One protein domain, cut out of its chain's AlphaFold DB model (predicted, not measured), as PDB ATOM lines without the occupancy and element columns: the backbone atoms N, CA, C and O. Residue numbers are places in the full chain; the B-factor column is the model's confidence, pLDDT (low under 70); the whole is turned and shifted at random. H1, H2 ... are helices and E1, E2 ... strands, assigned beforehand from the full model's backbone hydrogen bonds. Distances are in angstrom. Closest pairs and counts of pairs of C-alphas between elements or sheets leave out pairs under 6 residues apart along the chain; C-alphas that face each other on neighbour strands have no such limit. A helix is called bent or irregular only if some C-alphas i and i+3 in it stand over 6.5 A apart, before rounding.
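Overview. This is residues 837 to 940 of the 941 residues of an uncharacterized protein of Planctomycetia bacterium TMED53 (UniProt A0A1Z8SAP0). A helical hairpin, H2 and H3a, packs with a ribbon of two strands, E1 and E2, and with the short helix H1, to form a small body. From this body the long bent helix H3 runs on as a second arm, H3b, which makes much of the length and ends in a free tip, residues 933 to 938. The printed part has 104 residues, with three named helices and two named strands in the order E1 H1 E2 H2 H3; the sheet, E1 - E2, is antiparallel and the class is mostly helix. The whole is loose, with a radius of gyration of the C-alphas of 17.9 A, and a rod of 62 by 26 by 23 A.

Arrangement. Strands E1, residues 845 to 849, and E2, residues 869 to 873, are antiparallel neighbours at 152 degrees, with N 846 and O 872 2.8 A apart and N 870 and O 848 2.8 A apart, both within hydrogen-bond range. Helix H3, residues 893 to 932, was assigned as one helix by its hydrogen bonds but is bent: C-alphas 912 and 915 are 7.2 A apart. Its arms H3a, residues 893 to 912, and H3b, residues 915 to 932, stand at a steep tilt of 54 degrees. The closest C-alphas of E1 and H3a, those of Gly 846 and Ala 909, are 6.2 A apart. H2, residues 874 to 890, and E2 are near each other, with 5 pairs of C-alphas within 10 A. H2 and H3a form a helical hairpin; they touch, closest at the C-alphas of Lys 881 and Arg 903, 6.0 A, at a shallow tilt of 22 degrees, opposite ways. H1, residues 852 to 860, touches residues 895 to 902 of H3a alone, closest at the C-alphas of Gln 854 and Val 898, 6.2 A, about perpendicular at 76 degrees. H1 and H2 are apart. H3b touches no helix; it is close to H2 but not clearly touching, with the C-alphas of Gln 874 and Val 917 7.4 A apart. Every O i to N i+4 pair is within hydrogen-bond range in H1 and H3b, against 12 of 13 in H2 and 15 of 16 in H3a.

Along the chain. E1 begins at C-alpha 845, (-27.475, 16.799, 15.724), and spans 13.1 A; E2 spans 13.2 A and H1 12.5 A. H2 spans 25.2 A, H3a 29.5 A and H3b 25.6 A, ending at C-alpha 932, (-41.076, 38.360, 24.462).

Size, cuts and confidence. The C-alphas farthest apart, those of Gly 893 and Glu 938, are 62.8 A apart. The printed part has no cut and no long link. Mean pLDDT of the printed part is 84.5; residues 837 to 841, 926, 929 to 930 and 932 to 940 are under 70.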
ATOM      1  N   THR A 837     -26.785  32.919   9.770       43.12
ATOM      2  CA  THR A 837     -25.496  33.299  10.382       43.12
ATOM      3  C   THR A 837     -25.614  33.881  11.789       43.12
ATOM      4  O   THR A 837     -24.653  33.781  12.554       43.12
ATOM      5  N   ALA A 838     -26.770  34.423  12.180       45.91
ATOM      6  CA  ALA A 838     -26.984  34.888  13.546       45.91
ATOM      7  C   ALA A 838     -27.239  33.699  14.488       45.91
ATOM      8  O   ALA A 838     -28.376  33.325  14.723       45.91
ATOM      9  N   ASN A 839     -26.157  33.093  14.990       51.22
ATOM     10  CA  ASN A 839     -25.974  32.552  16.348       51.22
ATOM     11  C   ASN A 839     -27.118  31.794  17.063       51.22
ATOM     12  O   ASN A 839     -27.052  31.668  18.282       51.22
ATOM     13  N   TYR A 840     -28.108  31.227  16.376       52.94
ATOM     14  CA  TYR A 840     -29.021  30.253  16.975       52.94
ATOM     15  C   TYR A 840     -28.492  28.850  16.663       52.94
ATOM     16  O   TYR A 840     -28.800  28.297  15.595       52.94
ATOM     17  N   PRO A 841     -27.630  28.275  17.532       62.12
ATOM     18  CA  PRO A 841     -27.218  26.892  17.386       62.12
ATOM     19  C   PRO A 841     -28.472  26.030  17.509       62.12
ATOM     20  O   PRO A 841     -29.046  25.895  18.585       62.12
ATOM     21  N   SER A 842     -28.914  25.457  16.392       73.19
ATOM     22  CA  SER A 842     -29.939  24.424  16.447       73.19
ATOM     23  C   SER A 842     -29.385  23.248  17.247       73.19
ATOM     24  O   SER A 842     -28.264  22.796  17.003       73.19
ATOM     25  N   SER A 843     -30.179  22.753  18.195       82.25
ATOM     26  CA  SER A 843     -29.866  21.560  18.985       82.25
ATOM     27  C   SER A 843     -29.922  20.268  18.161       82.25
ATOM     28  O   SER A 843     -29.505  19.218  18.651       82.25
ATOM     29  N   VAL A 844     -30.394  20.331  16.909       88.31
ATOM     30  CA  VAL A 844     -30.451  19.190  15.993       88.31
ATOM     31  C   VAL A 844     -29.034  18.730  15.659       88.31
ATOM     32  O   VAL A 844     -28.212  19.491  15.138       88.31
ATOM     33  N   ARG A 845     -28.761  17.457  15.959       93.00
ATOM     34  CA  ARG A 845     -27.475  16.799  15.724       93.00
ATOM     35  C   ARG A 845     -27.572  15.828  14.554       93.00
ATOM     36  O   ARG A 845     -28.518  15.052  14.470       93.00
ATOM     37  N   GLY A 846     -26.575  15.869  13.679       93.94
ATOM     38  CA  GLY A 846     -26.333  14.879  12.637       93.94
ATOM     39  C   GLY A 846     -25.171  13.973  13.023       93.94
ATOM     40  O   GLY A 846     -24.219  14.415  13.669       93.94
ATOM     41  N   SER A 847     -25.247  12.706  12.624       94.25
ATOM     42  CA  SER A 847     -24.188  11.741  12.900       94.25
ATOM     43  C   SER A 847     -23.270  11.552  11.698       94.25
ATOM     44  O   SER A 847     -23.713  11.212  10.604       94.25
ATOM     45  N   LEU A 848     -21.970  11.744  11.901       95.62
ATOM     46  CA  LEU A 848     -20.937  11.638  10.879       95.62
ATOM     47  C   LEU A 848     -19.979  10.501  11.195       95.62
ATOM     48  O   LEU A 848     -19.354  10.468  12.251       95.62
ATOM     49  N   ASN A 849     -19.809   9.595  10.233       96.62
ATOM     50  CA  ASN A 849     -18.844   8.506  10.333       96.62
ATOM     51  C   ASN A 849     -17.616   8.772   9.453       96.62
ATOM     52  O   ASN A 849     -17.689   8.722   8.217       96.62
ATOM     53  N   PHE A 850     -16.459   8.995  10.075       96.00
ATOM     54  CA  PHE A 850     -15.172   9.121   9.390       96.00
ATOM     55  C   PHE A 850     -14.406   7.794   9.386       96.00
ATOM     56  O   PHE A 850     -14.437   7.016  10.337       96.00
ATOM     57  N   THR A 851     -13.703   7.506   8.290       96.81
ATOM     58  CA  THR A 851     -12.811   6.340   8.225       96.81
ATOM     59  C   THR A 851     -11.557   6.584   9.069       96.81
ATOM     60  O   THR A 851     -11.169   7.728   9.291       96.81
ATOM     61  N   LYS A 852     -10.850   5.523   9.481       95.75
ATOM     62  CA  LYS A 852      -9.586   5.653  10.241       95.75
ATOM     63  C   LYS A 852      -8.557   6.564   9.557       95.75
ATOM     64  O   LYS A 852      -7.848   7.301  10.228       95.75
ATOM     65  N   ARG A 853      -8.510   6.553   8.220       95.00
ATOM     66  CA  ARG A 853      -7.636   7.438   7.435       95.00
ATOM     67  C   ARG A 853      -8.076   8.904   7.500       95.00
ATOM     68  O   ARG A 853      -7.227   9.776   7.591       95.00
ATOM     69  N   GLN A 854      -9.382   9.170   7.457       95.81
ATOM     70  CA  GLN A 854      -9.937  10.522   7.620       95.81
ATOM     71  C   GLN A 854      -9.664  11.067   9.027       95.81
ATOM     72  O   GLN A 854      -9.275  12.220   9.170       95.81
ATOM     73  N   LEU A 855      -9.797  10.214  10.046       94.06
ATOM     74  CA  LEU A 855      -9.448  10.552  11.425       94.06
ATOM     75  C   LEU A 855      -7.971  10.901  11.579       94.06
ATOM     76  O   LEU A 855      -7.655  11.913  12.186       94.06
ATOM     77  N   GLN A 856      -7.073  10.105  10.997       94.25
ATOM     78  CA  GLN A 856      -5.638  10.373  11.073       94.25
ATOM     79  C   GLN A 856      -5.278  11.741  10.475       94.25
ATOM     80  O   GLN A 856      -4.465  12.459  11.051       94.25
ATOM     81  N   GLU A 857      -5.906  12.128   9.360       93.12
ATOM     82  CA  GLU A 857      -5.721  13.471   8.797       93.12
ATOM     83  C   GLU A 857      -6.257  14.563   9.729       93.12
ATOM     84  O   GLU A 857      -5.567  15.550   9.947       93.12
ATOM     85  N   LEU A 858      -7.436  14.386  10.333       90.38
ATOM     86  CA  LEU A 858      -7.960  15.329  11.331       90.38
ATOM     87  C   LEU A 858      -7.026  15.479  12.539       90.38
ATOM     88  O   LEU A 858      -6.763  16.599  12.977       90.38
ATOM     89  N   THR A 859      -6.472  14.373  13.035       92.56
ATOM     90  CA  THR A 859      -5.518  14.377  14.149       92.56
ATOM     91  C   THR A 859      -4.235  15.126  13.802       92.56
ATOM     92  O   THR A 859      -3.732  15.872  14.637       92.56
ATOM     93  N   ASN A 860      -3.749  15.034  12.557       91.69
ATOM     94  CA  ASN A 860      -2.604  15.833  12.099       91.69
ATOM     95  C   ASN A 860      -2.866  17.352  12.174       91.69
ATOM     96  O   ASN A 860      -1.917  18.130  12.238       91.69
ATOM     97  N   TYR A 861      -4.135  17.771  12.193       86.69
ATOM     98  CA  TYR A 861      -4.568  19.163  12.339       86.69
ATOM     99  C   TYR A 861      -5.054  19.514  13.754       86.69
ATOM    100  O   TYR A 861      -5.671  20.560  13.947       86.69
ATOM    101  N   GLY A 862      -4.771  18.667  14.748       89.50
ATOM    102  CA  GLY A 862      -5.098  18.922  16.155       89.50
ATOM    103  C   GLY A 862      -6.515  18.523  16.572       89.50
ATOM    104  O   GLY A 862      -6.929  18.843  17.683       89.50
ATOM    105  N   PHE A 863      -7.263  17.812  15.722       86.88
ATOM    106  CA  PHE A 863      -8.553  17.231  16.100       86.88
ATOM    107  C   PHE A 863      -8.349  15.815  16.645       86.88
ATOM    108  O   PHE A 863      -8.240  14.840  15.896       86.88
ATOM    109  N   GLU A 864      -8.293  15.696  17.967       88.38
ATOM    110  CA  GLU A 864      -8.274  14.403  18.646       88.38
ATOM    111  C   GLU A 864      -9.702  13.857  18.779       88.38
ATOM    112  O   GLU A 864     -10.592  14.531  19.299       88.38
ATOM    113  N   SER A 865      -9.940  12.627  18.317       85.44
ATOM    114  CA  SER A 865     -11.188  11.909  18.587       85.44
ATOM    115  C   SER A 865     -10.911  10.483  19.045       85.44
ATOM    116  O   SER A 865      -9.973   9.824  18.597       85.44
ATOM    117  N   THR A 866     -11.763   9.986  19.938       86.44
ATOM    118  CA  THR A 866     -11.693   8.619  20.469       86.44
ATOM    119  C   THR A 866     -12.534   7.620  19.663       86.44
ATOM    120  O   THR A 866     -12.501   6.424  19.948       86.44
ATOM    121  N   GLY A 867     -13.257   8.071  18.630       91.38
ATOM    122  CA  GLY A 867     -14.169   7.244  17.838       91.38
ATOM    123  C   GLY A 867     -14.327   7.697  16.384       91.38
ATOM    124  O   GLY A 867     -13.922   8.793  15.999       91.38
ATOM    125  N   THR A 868     -14.921   6.827  15.562       92.81
ATOM    126  CA  THR A 868     -15.223   7.096  14.142       92.81
ATOM    127  C   THR A 868     -16.544   7.817  13.924       92.81
ATOM    128  O   THR A 868     -16.729   8.368  12.842       92.81
ATOM    129  N   LYS A 869     -17.439   7.804  14.917       95.12
ATOM    130  CA  LYS A 869     -18.766   8.424  14.881       95.12
ATOM    131  C   LYS A 869     -18.739   9.737  15.662       95.12
ATOM    132  O   LYS A 869     -18.278   9.751  16.801       95.12
ATOM    133  N   PHE A 870     -19.228  10.808  15.050       93.81
ATOM    134  CA  PHE A 870     -19.330  12.139  15.640       93.81
ATOM    135  C   PHE A 870     -20.773  12.603  15.551       93.81
ATOM    136  O   PHE A 870     -21.315  12.672  14.453       93.81
ATOM    137  N   ASP A 871     -21.366  12.959  16.683       94.75
ATOM    138  CA  ASP A 871     -22.704  13.542  16.720       94.75
ATOM    139  C   ASP A 871     -22.557  15.057  16.874       94.75
ATOM    140  O   ASP A 871     -22.284  15.559  17.964       94.75
ATOM    141  N   LEU A 872     -22.675  15.770  15.753       94.31
ATOM    142  CA  LEU A 872     -22.392  17.200  15.636       94.31
ATOM    143  C   LEU A 872     -23.675  17.973  15.337       94.31
ATOM    144  O   LEU A 872     -24.496  17.557  14.522       94.31
ATOM    145  N   THR A 873     -23.833  19.135  15.952       93.94
ATOM    146  CA  THR A 873     -24.855  20.118  15.572       93.94
ATOM    147  C   THR A 873     -24.593  20.676  14.170       93.94
ATOM    148  O   THR A 873     -23.470  20.620  13.658       93.94
ATOM    149  N   GLN A 874     -25.607  21.279  13.534       92.25
ATOM    150  CA  GLN A 874     -25.422  21.920  12.219       92.25
ATOM    151  C   GLN A 874     -24.310  22.981  12.237       92.25
ATOM    152  O   GLN A 874     -23.524  23.075  11.293       92.25
ATOM    153  N   ALA A 875     -24.216  23.756  13.321       87.50
ATOM    154  CA  ALA A 875     -23.190  24.781  13.490       87.50
ATOM    155  C   ALA A 875     -21.780  24.171  13.570       87.50
ATOM    156  O   ALA A 875     -20.864  24.654  12.905       87.50
ATOM    157  N   GLU A 876     -21.613  23.075  14.316       92.56
ATOM    158  CA  GLU A 876     -20.342  22.346  14.404       92.56
ATOM    159  C   GLU A 876     -19.950  21.724  13.060       92.56
ATOM    160  O   GLU A 876     -18.789  21.817  12.660       92.56
ATOM    161  N   MET A 877     -20.906  21.162  12.309       94.25
ATOM    162  CA  MET A 877     -20.646  20.640  10.963       94.25
ATOM    163  C   MET A 877     -20.239  21.742   9.981       94.25
ATOM    164  O   MET A 877     -19.296  21.562   9.212       94.25
ATOM    165  N   LEU A 878     -20.892  22.908  10.021       91.19
ATOM    166  CA  LEU A 878     -20.508  24.065   9.205       91.19
ATOM    167  C   LEU A 878     -19.126  24.606   9.596       91.19
ATOM    168  O   LEU A 878     -18.336  24.956   8.717       91.19
ATOM    169  N   GLY A 879     -18.806  24.636  10.892       91.19
ATOM    170  CA  GLY A 879     -17.475  24.982  11.393       91.19
ATOM    171  C   GLY A 879     -16.405  24.007  10.897       91.19
ATOM    172  O   GLY A 879     -15.388  24.430  10.346       91.19
ATOM    173  N   MET A 880     -16.668  22.701  10.996       93.44
ATOM    174  CA  MET A 880     -15.779  21.651  10.495       93.44
ATOM    175  C   MET A 880     -15.613  21.721   8.970       93.44
ATOM    176  O   MET A 880     -14.500  21.578   8.469       93.44
ATOM    177  N   LYS A 881     -16.689  22.008   8.225       94.69
ATOM    178  CA  LYS A 881     -16.644  22.221   6.772       94.69
ATOM    179  C   LYS A 881     -15.756  23.411   6.410       94.69
ATOM    180  O   LYS A 881     -14.899  23.265   5.547       94.69
ATOM    181  N   LYS A 882     -15.904  24.556   7.089       94.00
ATOM    182  CA  LYS A 882     -15.041  25.735   6.879       94.00
ATOM    183  C   LYS A 882     -13.571  25.426   7.172       94.00
ATOM    184  O   LYS A 882     -12.704  25.829   6.401       94.00
ATOM    185  N   ALA A 883     -13.292  24.680   8.243       92.19
ATOM    186  CA  ALA A 883     -11.936  24.244   8.561       92.19
ATOM    187  C   ALA A 883     -11.358  23.349   7.450       92.19
ATOM    188  O   ALA A 883     -10.260  23.607   6.965       92.19
ATOM    189  N   ILE A 884     -12.113  22.351   6.977       94.81
ATOM    190  CA  ILE A 884     -11.689  21.476   5.872       94.81
ATOM    191  C   ILE A 884     -11.492  22.255   4.568       94.81
ATOM    192  O   ILE A 884     -10.541  21.970   3.841       94.81
ATOM    193  N   ASP A 885     -12.339  23.243   4.279       95.62
ATOM    194  CA  ASP A 885     -12.209  24.094   3.093       95.62
ATOM    195  C   ASP A 885     -10.899  24.892   3.123       95.62
ATOM    196  O   ASP A 885     -10.172  24.892   2.131       95.62
ATOM    197  N   SER A 886     -10.523  25.450   4.277       93.62
ATOM    198  CA  SER A 886      -9.225  26.114   4.453       93.62
ATOM    199  C   SER A 886      -8.038  25.147   4.309       93.62
ATOM    200  O   SER A 886      -7.016  25.479   3.704       93.62
ATOM    201  N   LEU A 887      -8.168  23.908   4.794       93.75
ATOM    202  CA  LEU A 887      -7.130  22.883   4.625       93.75
ATOM    203  C   LEU A 887      -6.986  22.430   3.165       93.75
ATOM    204  O   LEU A 887      -5.878  22.153   2.698       93.75
ATOM    205  N   LEU A 888      -8.092  22.374   2.418       95.62
ATOM    206  CA  LEU A 888      -8.117  21.976   1.011       95.62
ATOM    207  C   LEU A 888      -7.346  22.926   0.090       95.62
ATOM    208  O   LEU A 888      -6.870  22.474  -0.959       95.62
ATOM    209  N   GLU A 889      -7.213  24.197   0.470       95.38
ATOM    210  CA  GLU A 889      -6.431  25.194  -0.271       95.38
ATOM    211  C   GLU A 889      -4.944  24.820  -0.319       95.38
ATOM    212  O   GLU A 889      -4.306  24.967  -1.362       95.38
ATOM    213  N   ASN A 890      -4.421  24.242   0.767       95.12
ATOM    214  CA  ASN A 890      -3.001  23.909   0.915       95.12
ATOM    215  C   ASN A 890      -2.689  22.417   0.703       95.12
ATOM    216  O   ASN A 890      -1.528  22.035   0.547       95.12
ATOM    217  N   ALA A 891      -3.706  21.554   0.686       93.94
ATOM    218  CA  ALA A 891      -3.515  20.114   0.566       93.94
ATOM    219  C   ALA A 891      -3.104  19.676  -0.851       93.94
ATOM    220  O   ALA A 891      -3.665  20.109  -1.865       93.94
ATOM    221  N   VAL A 892      -2.184  18.710  -0.920       94.81
ATOM    222  CA  VAL A 892      -1.695  18.109  -2.172       94.81
ATOM    223  C   VAL A 892      -1.832  16.585  -2.169       94.81
ATOM    224  O   VAL A 892      -1.940  15.938  -1.127       94.81
ATOM    225  N   GLY A 893      -1.855  15.993  -3.366       95.31
ATOM    226  CA  GLY A 893      -1.842  14.541  -3.553       95.31
ATOM    227  C   GLY A 893      -2.961  13.808  -2.805       95.31
ATOM    228  O   GLY A 893      -4.135  14.163  -2.898       95.31
ATOM    229  N   SER A 894      -2.588  12.756  -2.070       93.06
ATOM    230  CA  SER A 894      -3.555  11.871  -1.412       93.06
ATOM    231  C   SER A 894      -4.319  12.532  -0.259       93.06
ATOM    232  O   SER A 894      -5.480  12.192  -0.034       93.06
ATOM    233  N   GLN A 895      -3.717  13.523   0.404       94.12
ATOM    234  CA  GLN A 895      -4.349  14.291   1.475       94.12
ATOM    235  C   GLN A 895      -5.537  15.101   0.949       94.12
ATOM    236  O   GLN A 895      -6.630  15.058   1.514       94.12
ATOM    237  N   LYS A 896      -5.361  15.762  -0.202       95.25
ATOM    238  CA  LYS A 896      -6.432  16.516  -0.866       95.25
ATOM    239  C   LYS A 896      -7.644  15.633  -1.166       95.25
ATOM    240  O   LYS A 896      -8.780  16.063  -0.995       95.25
ATOM    241  N   THR A 897      -7.414  14.390  -1.588       96.19
ATOM    242  CA  THR A 897      -8.490  13.422  -1.849       96.19
ATOM    243  C   THR A 897      -9.241  13.040  -0.573       96.19
ATOM    244  O   THR A 897     -10.471  12.974  -0.590       96.19
ATOM    245  N   VAL A 898      -8.531  12.832   0.543       96.38
ATOM    246  CA  VAL A 898      -9.150  12.517   1.842       96.38
ATOM    247  C   VAL A 898     -10.001  13.688   2.335       96.38
ATOM    248  O   VAL A 898     -11.175  13.485   2.643       96.38
ATOM    249  N   LEU A 899      -9.464  14.911   2.310       95.56
ATOM    250  CA  LEU A 899     -10.185  16.119   2.724       95.56
ATOM    251  C   LEU A 899     -11.414  16.399   1.844       95.56
ATOM    252  O   LEU A 899     -12.479  16.716   2.367       95.56
ATOM    253  N   LYS A 900     -11.331  16.188   0.521       97.00
ATOM    254  CA  LYS A 900     -12.499  16.296  -0.374       97.00
ATOM    255  C   LYS A 900     -13.589  15.288  -0.017       97.00
ATOM    256  O   LYS A 900     -14.766  15.632  -0.026       97.00
ATOM    257  N   SER A 901     -13.204  14.053   0.310       97.44
ATOM    258  CA  SER A 901     -14.154  13.025   0.745       97.44
ATOM    259  C   SER A 901     -14.811  13.380   2.083       97.44
ATOM    260  O   SER A 901     -15.996  13.116   2.265       97.44
ATOM    261  N   MET A 902     -14.075  13.999   3.007       97.00
ATOM    262  CA  MET A 902     -14.630  14.474   4.277       97.00
ATOM    263  C   MET A 902     -15.597  15.638   4.086       97.00
ATOM    264  O   MET A 902     -16.692  15.603   4.640       97.00
ATOM    265  N   ARG A 903     -15.227  16.619   3.254       97.31
ATOM    266  CA  ARG A 903     -16.101  17.732   2.866       97.31
ATOM    267  C   ARG A 903     -17.418  17.224   2.284       97.31
ATOM    268  O   ARG A 903     -18.473  17.641   2.734       97.31
ATOM    269  N   ALA A 904     -17.354  16.266   1.358       97.00
ATOM    270  CA  ALA A 904     -18.547  15.684   0.747       97.00
ATOM    271  C   ALA A 904     -19.459  14.990   1.775       97.00
ATOM    272  O   ALA A 904     -20.674  15.114   1.691       97.00
ATOM    273  N   LYS A 905     -18.892  14.292   2.773       97.06
ATOM    274  CA  LYS A 905     -19.683  13.703   3.868       97.06
ATOM    275  C   LYS A 905     -20.364  14.766   4.728       97.06
ATOM    276  O   LYS A 905     -21.516  14.582   5.101       97.06
ATOM    277  N   LEU A 906     -19.663  15.859   5.029       95.56
ATOM    278  CA  LEU A 906     -20.235  16.996   5.753       95.56
ATOM    279  C   LEU A 906     -21.348  17.667   4.955       95.56
ATOM    280  O   LEU A 906     -22.377  17.981   5.532       95.56
ATOM    281  N   ASP A 907     -21.171  17.846   3.646       94.94
ATOM    282  CA  ASP A 907     -22.208  18.406   2.776       94.94
ATOM    283  C   ASP A 907     -23.482  17.560   2.821       94.94
ATOM    284  O   ASP A 907     -24.554  18.102   3.078       94.94
ATOM    285  N   VAL A 908     -23.357  16.237   2.666       95.50
ATOM    286  CA  VAL A 908     -24.499  15.312   2.753       95.50
ATOM    287  C   VAL A 908     -25.162  15.384   4.129       95.50
ATOM    288  O   VAL A 908     -26.364  15.609   4.198       95.50
ATOM    289  N   ALA A 909     -24.395  15.284   5.219       93.62
ATOM    290  CA  ALA A 909     -24.955  15.315   6.570       93.62
ATOM    291  C   ALA A 909     -25.630  16.655   6.904       93.62
ATOM    292  O   ALA A 909     -26.688  16.673   7.530       93.62
ATOM    293  N   ILE A 910     -25.054  17.784   6.467       94.19
ATOM    294  CA  ILE A 910     -25.668  19.109   6.621       94.19
ATOM    295  C   ILE A 910     -26.987  19.154   5.854       94.19
ATOM    296  O   ILE A 910     -27.979  19.597   6.423       94.19
ATOM    297  N   THR A 911     -27.012  18.692   4.600       92.06
ATOM    298  CA  THR A 911     -28.231  18.651   3.780       92.06
ATOM    299  C   THR A 911     -29.305  17.745   4.381       92.06
ATOM    300  O   THR A 911     -30.473  18.121   4.368       92.06
ATOM    301  N   GLU A 912     -28.931  16.595   4.944       92.75
ATOM    302  CA  GLU A 912     -29.864  15.656   5.578       92.75
ATOM    303  C   GLU A 912     -30.540  16.248   6.820       92.75
ATOM    304  O   GLU A 912     -31.751  16.101   6.981       92.75
ATOM    305  N   ILE A 913     -29.797  16.953   7.683       91.88
ATOM    306  CA  ILE A 913     -30.388  17.534   8.900       91.88
ATOM    307  C   ILE A 913     -31.044  18.898   8.679       91.88
ATOM    308  O   ILE A 913     -31.761  19.382   9.554       91.88
ATOM    309  N   ASP A 914     -30.801  19.543   7.538       88.25
ATOM    310  CA  ASP A 914     -31.242  20.912   7.276       88.25
ATOM    311  C   ASP A 914     -32.766  21.128   7.413       88.25
ATOM    312  O   ASP A 914     -33.163  22.131   8.014       88.25
ATOM    313  N   PRO A 915     -33.655  20.215   6.965       85.19
ATOM    314  CA  PRO A 915     -35.095  20.357   7.199       85.19
ATOM    315  C   PRO A 915     -35.463  20.339   8.691       85.19
ATOM    316  O   PRO A 915     -36.277  21.148   9.140       85.19
ATOM    317  N   ALA A 916     -34.837  19.455   9.474       83.25
ATOM    318  CA  ALA A 916     -35.070  19.354  10.913       83.25
ATOM    319  C   ALA A 916     -34.529  20.585  11.655       83.25
ATOM    320  O   ALA A 916     -35.190  21.110  12.547       83.25
ATOM    321  N   VAL A 917     -33.366  21.096  11.242       84.06
ATOM    322  CA  VAL A 917     -32.794  22.340  11.775       84.06
ATOM    323  C   VAL A 917     -33.705  23.531  11.487       84.06
ATOM    324  O   VAL A 917     -33.940  24.341  12.382       84.06
ATOM    325  N   ARG A 918     -34.249  23.635  10.268       78.06
ATOM    326  CA  ARG A 918     -35.213  24.684   9.909       78.06
ATOM    327  C   ARG A 918     -36.455  24.630  10.794       78.06
ATOM    328  O   ARG A 918     -36.854  25.659  11.325       78.06
ATOM    329  N   MET A 919     -37.008  23.439  11.015       75.44
ATOM    330  CA  MET A 919     -38.157  23.259  11.904       75.44
ATOM    331  C   MET A 919     -37.826  23.635  13.354       75.44
ATOM    332  O   MET A 919     -38.583  24.376  13.975       75.44
ATOM    333  N   ALA A 920     -36.686  23.183  13.880       77.75
ATOM    334  CA  ALA A 920     -36.248  23.514  15.233       77.75
ATOM    335  C   ALA A 920     -36.047  25.026  15.422       77.75
ATOM    336  O   ALA A 920     -36.528  25.585  16.401       77.75
ATOM    337  N   ARG A 921     -35.424  25.708  14.450       79.75
ATOM    338  CA  ARG A 921     -35.270  27.172  14.476       79.75
ATOM    339  C   ARG A 921     -36.610  27.895  14.462       79.75
ATOM    340  O   ARG A 921     -36.747  28.911  15.134       79.75
ATOM    341  N   GLU A 922     -37.584  27.396  13.711       73.31
ATOM    342  CA  GLU A 922     -38.913  28.002  13.660       73.31
ATOM    343  C   GLU A 922     -39.664  27.835  14.987       73.31
ATOM    344  O   GLU A 922     -40.293  28.776  15.476       73.31
ATOM    345  N   VAL A 923     -39.536  26.665  15.619       72.44
ATOM    346  CA  VAL A 923     -40.052  26.424  16.972       72.44
ATOM    347  C   VAL A 923     -39.376  27.356  17.977       72.44
ATOM    348  O   VAL A 923     -40.076  28.032  18.726       72.44
ATOM    349  N   ASP A 924     -38.046  27.466  17.954       74.62
ATOM    350  CA  ASP A 924     -37.295  28.343  18.858       74.62
ATOM    351  C   ASP A 924     -37.674  29.819  18.667       74.62
ATOM    352  O   ASP A 924     -37.918  30.518  19.650       74.62
ATOM    353  N   ARG A 925     -37.822  30.288  17.420       70.62
ATOM    354  CA  ARG A 925     -38.303  31.649  17.121       70.62
ATOM    355  C   ARG A 925     -39.715  31.883  17.634       70.62
ATOM    356  O   ARG A 925     -39.987  32.939  18.204       70.62
ATOM    357  N   THR A 926     -40.608  30.917  17.441       68.25
ATOM    358  CA  THR A 926     -41.994  31.005  17.917       68.25
ATOM    359  C   THR A 926     -42.028  31.070  19.441       68.25
ATOM    360  O   THR A 926     -42.738  31.896  20.009       68.25
ATOM    361  N   LEU A 927     -41.217  30.248  20.112       70.19
ATOM    362  CA  LEU A 927     -41.080  30.248  21.566       70.19
ATOM    363  C   LEU A 927     -40.455  31.543  22.086       70.19
ATOM    364  O   LEU A 927     -40.912  32.063  23.097       70.19
ATOM    365  N   GLU A 928     -39.440  32.088  21.417       72.56
ATOM    366  CA  GLU A 928     -38.813  33.350  21.813       72.56
ATOM    367  C   GLU A 928     -39.754  34.540  21.602       72.56
ATOM    368  O   GLU A 928     -39.861  35.400  22.472       72.56
ATOM    369  N   SER A 929     -40.487  34.561  20.489       68.25
ATOM    370  CA  SER A 929     -41.523  35.564  20.222       68.25
ATOM    371  C   SER A 929     -42.642  35.465  21.258       68.25
ATOM    372  O   SER A 929     -43.068  36.476  21.805       68.25
ATOM    373  N   GLY A 930     -43.045  34.240  21.606       62.28
ATOM    374  CA  GLY A 930     -43.973  33.975  22.701       62.28
ATOM    375  C   GLY A 930     -43.445  34.466  24.052       62.28
ATOM    376  O   GLY A 930     -44.179  35.125  24.773       62.28
ATOM    377  N   ARG A 931     -42.169  34.222  24.377       70.19
ATOM    378  CA  ARG A 931     -41.527  34.709  25.615       70.19
ATOM    379  C   ARG A 931     -41.397  36.227  25.658       70.19
ATOM    380  O   ARG A 931     -41.561  36.804  26.717       70.19
ATOM    381  N   LYS A 932     -41.116  36.888  24.534       66.81
ATOM    382  CA  LYS A 932     -41.076  38.360  24.462       66.81
ATOM    383  C   LYS A 932     -42.441  38.984  24.719       66.81
ATOM    384  O   LYS A 932     -42.509  40.076  25.260       66.81
ATOM    385  N   LEU A 933     -43.502  38.280  24.338       57.47
ATOM    386  CA  LEU A 933     -44.875  38.686  24.606       57.47
ATOM    387  C   LEU A 933     -45.356  38.276  26.001       57.47
ATOM    388  O   LEU A 933     -46.434  38.709  26.385       57.47
ATOM    389  N   LEU A 934     -44.609  37.447  26.742       51.12
ATOM    390  CA  LEU A 934     -45.016  36.877  28.026       51.12
ATOM    391  C   LEU A 934     -43.936  37.107  29.097       51.12
ATOM    392  O   LEU A 934     -42.988  36.324  29.185       51.12
ATOM    393  N   ASP A 935     -44.096  38.114  29.959       53.94
ATOM    394  CA  ASP A 935     -43.264  38.252  31.163       53.94
ATOM    395  C   ASP A 935     -43.936  37.496  32.320       53.94
ATOM    396  O   ASP A 935     -45.085  37.748  32.675       53.94
ATOM    397  N   ASN A 936     -43.256  36.493  32.881       53.22
ATOM    398  CA  ASN A 936     -43.789  35.602  33.929       53.22
ATOM    399  C   ASN A 936     -45.115  34.877  33.594       53.22
ATOM    400  O   ASN A 936     -45.837  34.456  34.495       53.22
ATOM    401  N   GLY A 937     -45.420  34.677  32.307       48.84
ATOM    402  CA  GLY A 937     -46.670  34.044  31.860       48.84
ATOM    403  C   GLY A 937     -47.847  35.012  31.710       48.84
ATOM    404  O   GLY A 937     -48.929  34.583  31.314       48.84
ATOM    405  N   GLU A 938     -47.634  36.303  31.958       45.38
ATOM    406  CA  GLU A 938     -48.595  37.366  31.679       45.38
ATOM    407  C   GLU A 938     -48.185  38.123  30.414       45.38
ATOM    408  O   GLU A 938     -47.002  38.332  30.154       45.38
ATOM    409  N   ILE A 939     -49.166  38.517  29.597       44.41
ATOM    410  CA  ILE A 939     -48.888  39.273  28.374       44.41
ATOM    411  C   ILE A 939     -48.437  40.683  28.758       44.41
ATOM    412  O   ILE A 939     -49.252  41.471  29.243       44.41
ATOM    413  N   CYS A 940     -47.169  41.012  28.510       48.47
ATOM    414  CA  CYS A 940     -46.601  42.332  28.776       48.47
ATOM    415  C   CYS A 940     -46.200  43.027  27.468       48.47
ATOM    416  O   CYS A 940     -45.676  42.388  26.556       48.47
TER     417      CYS A 940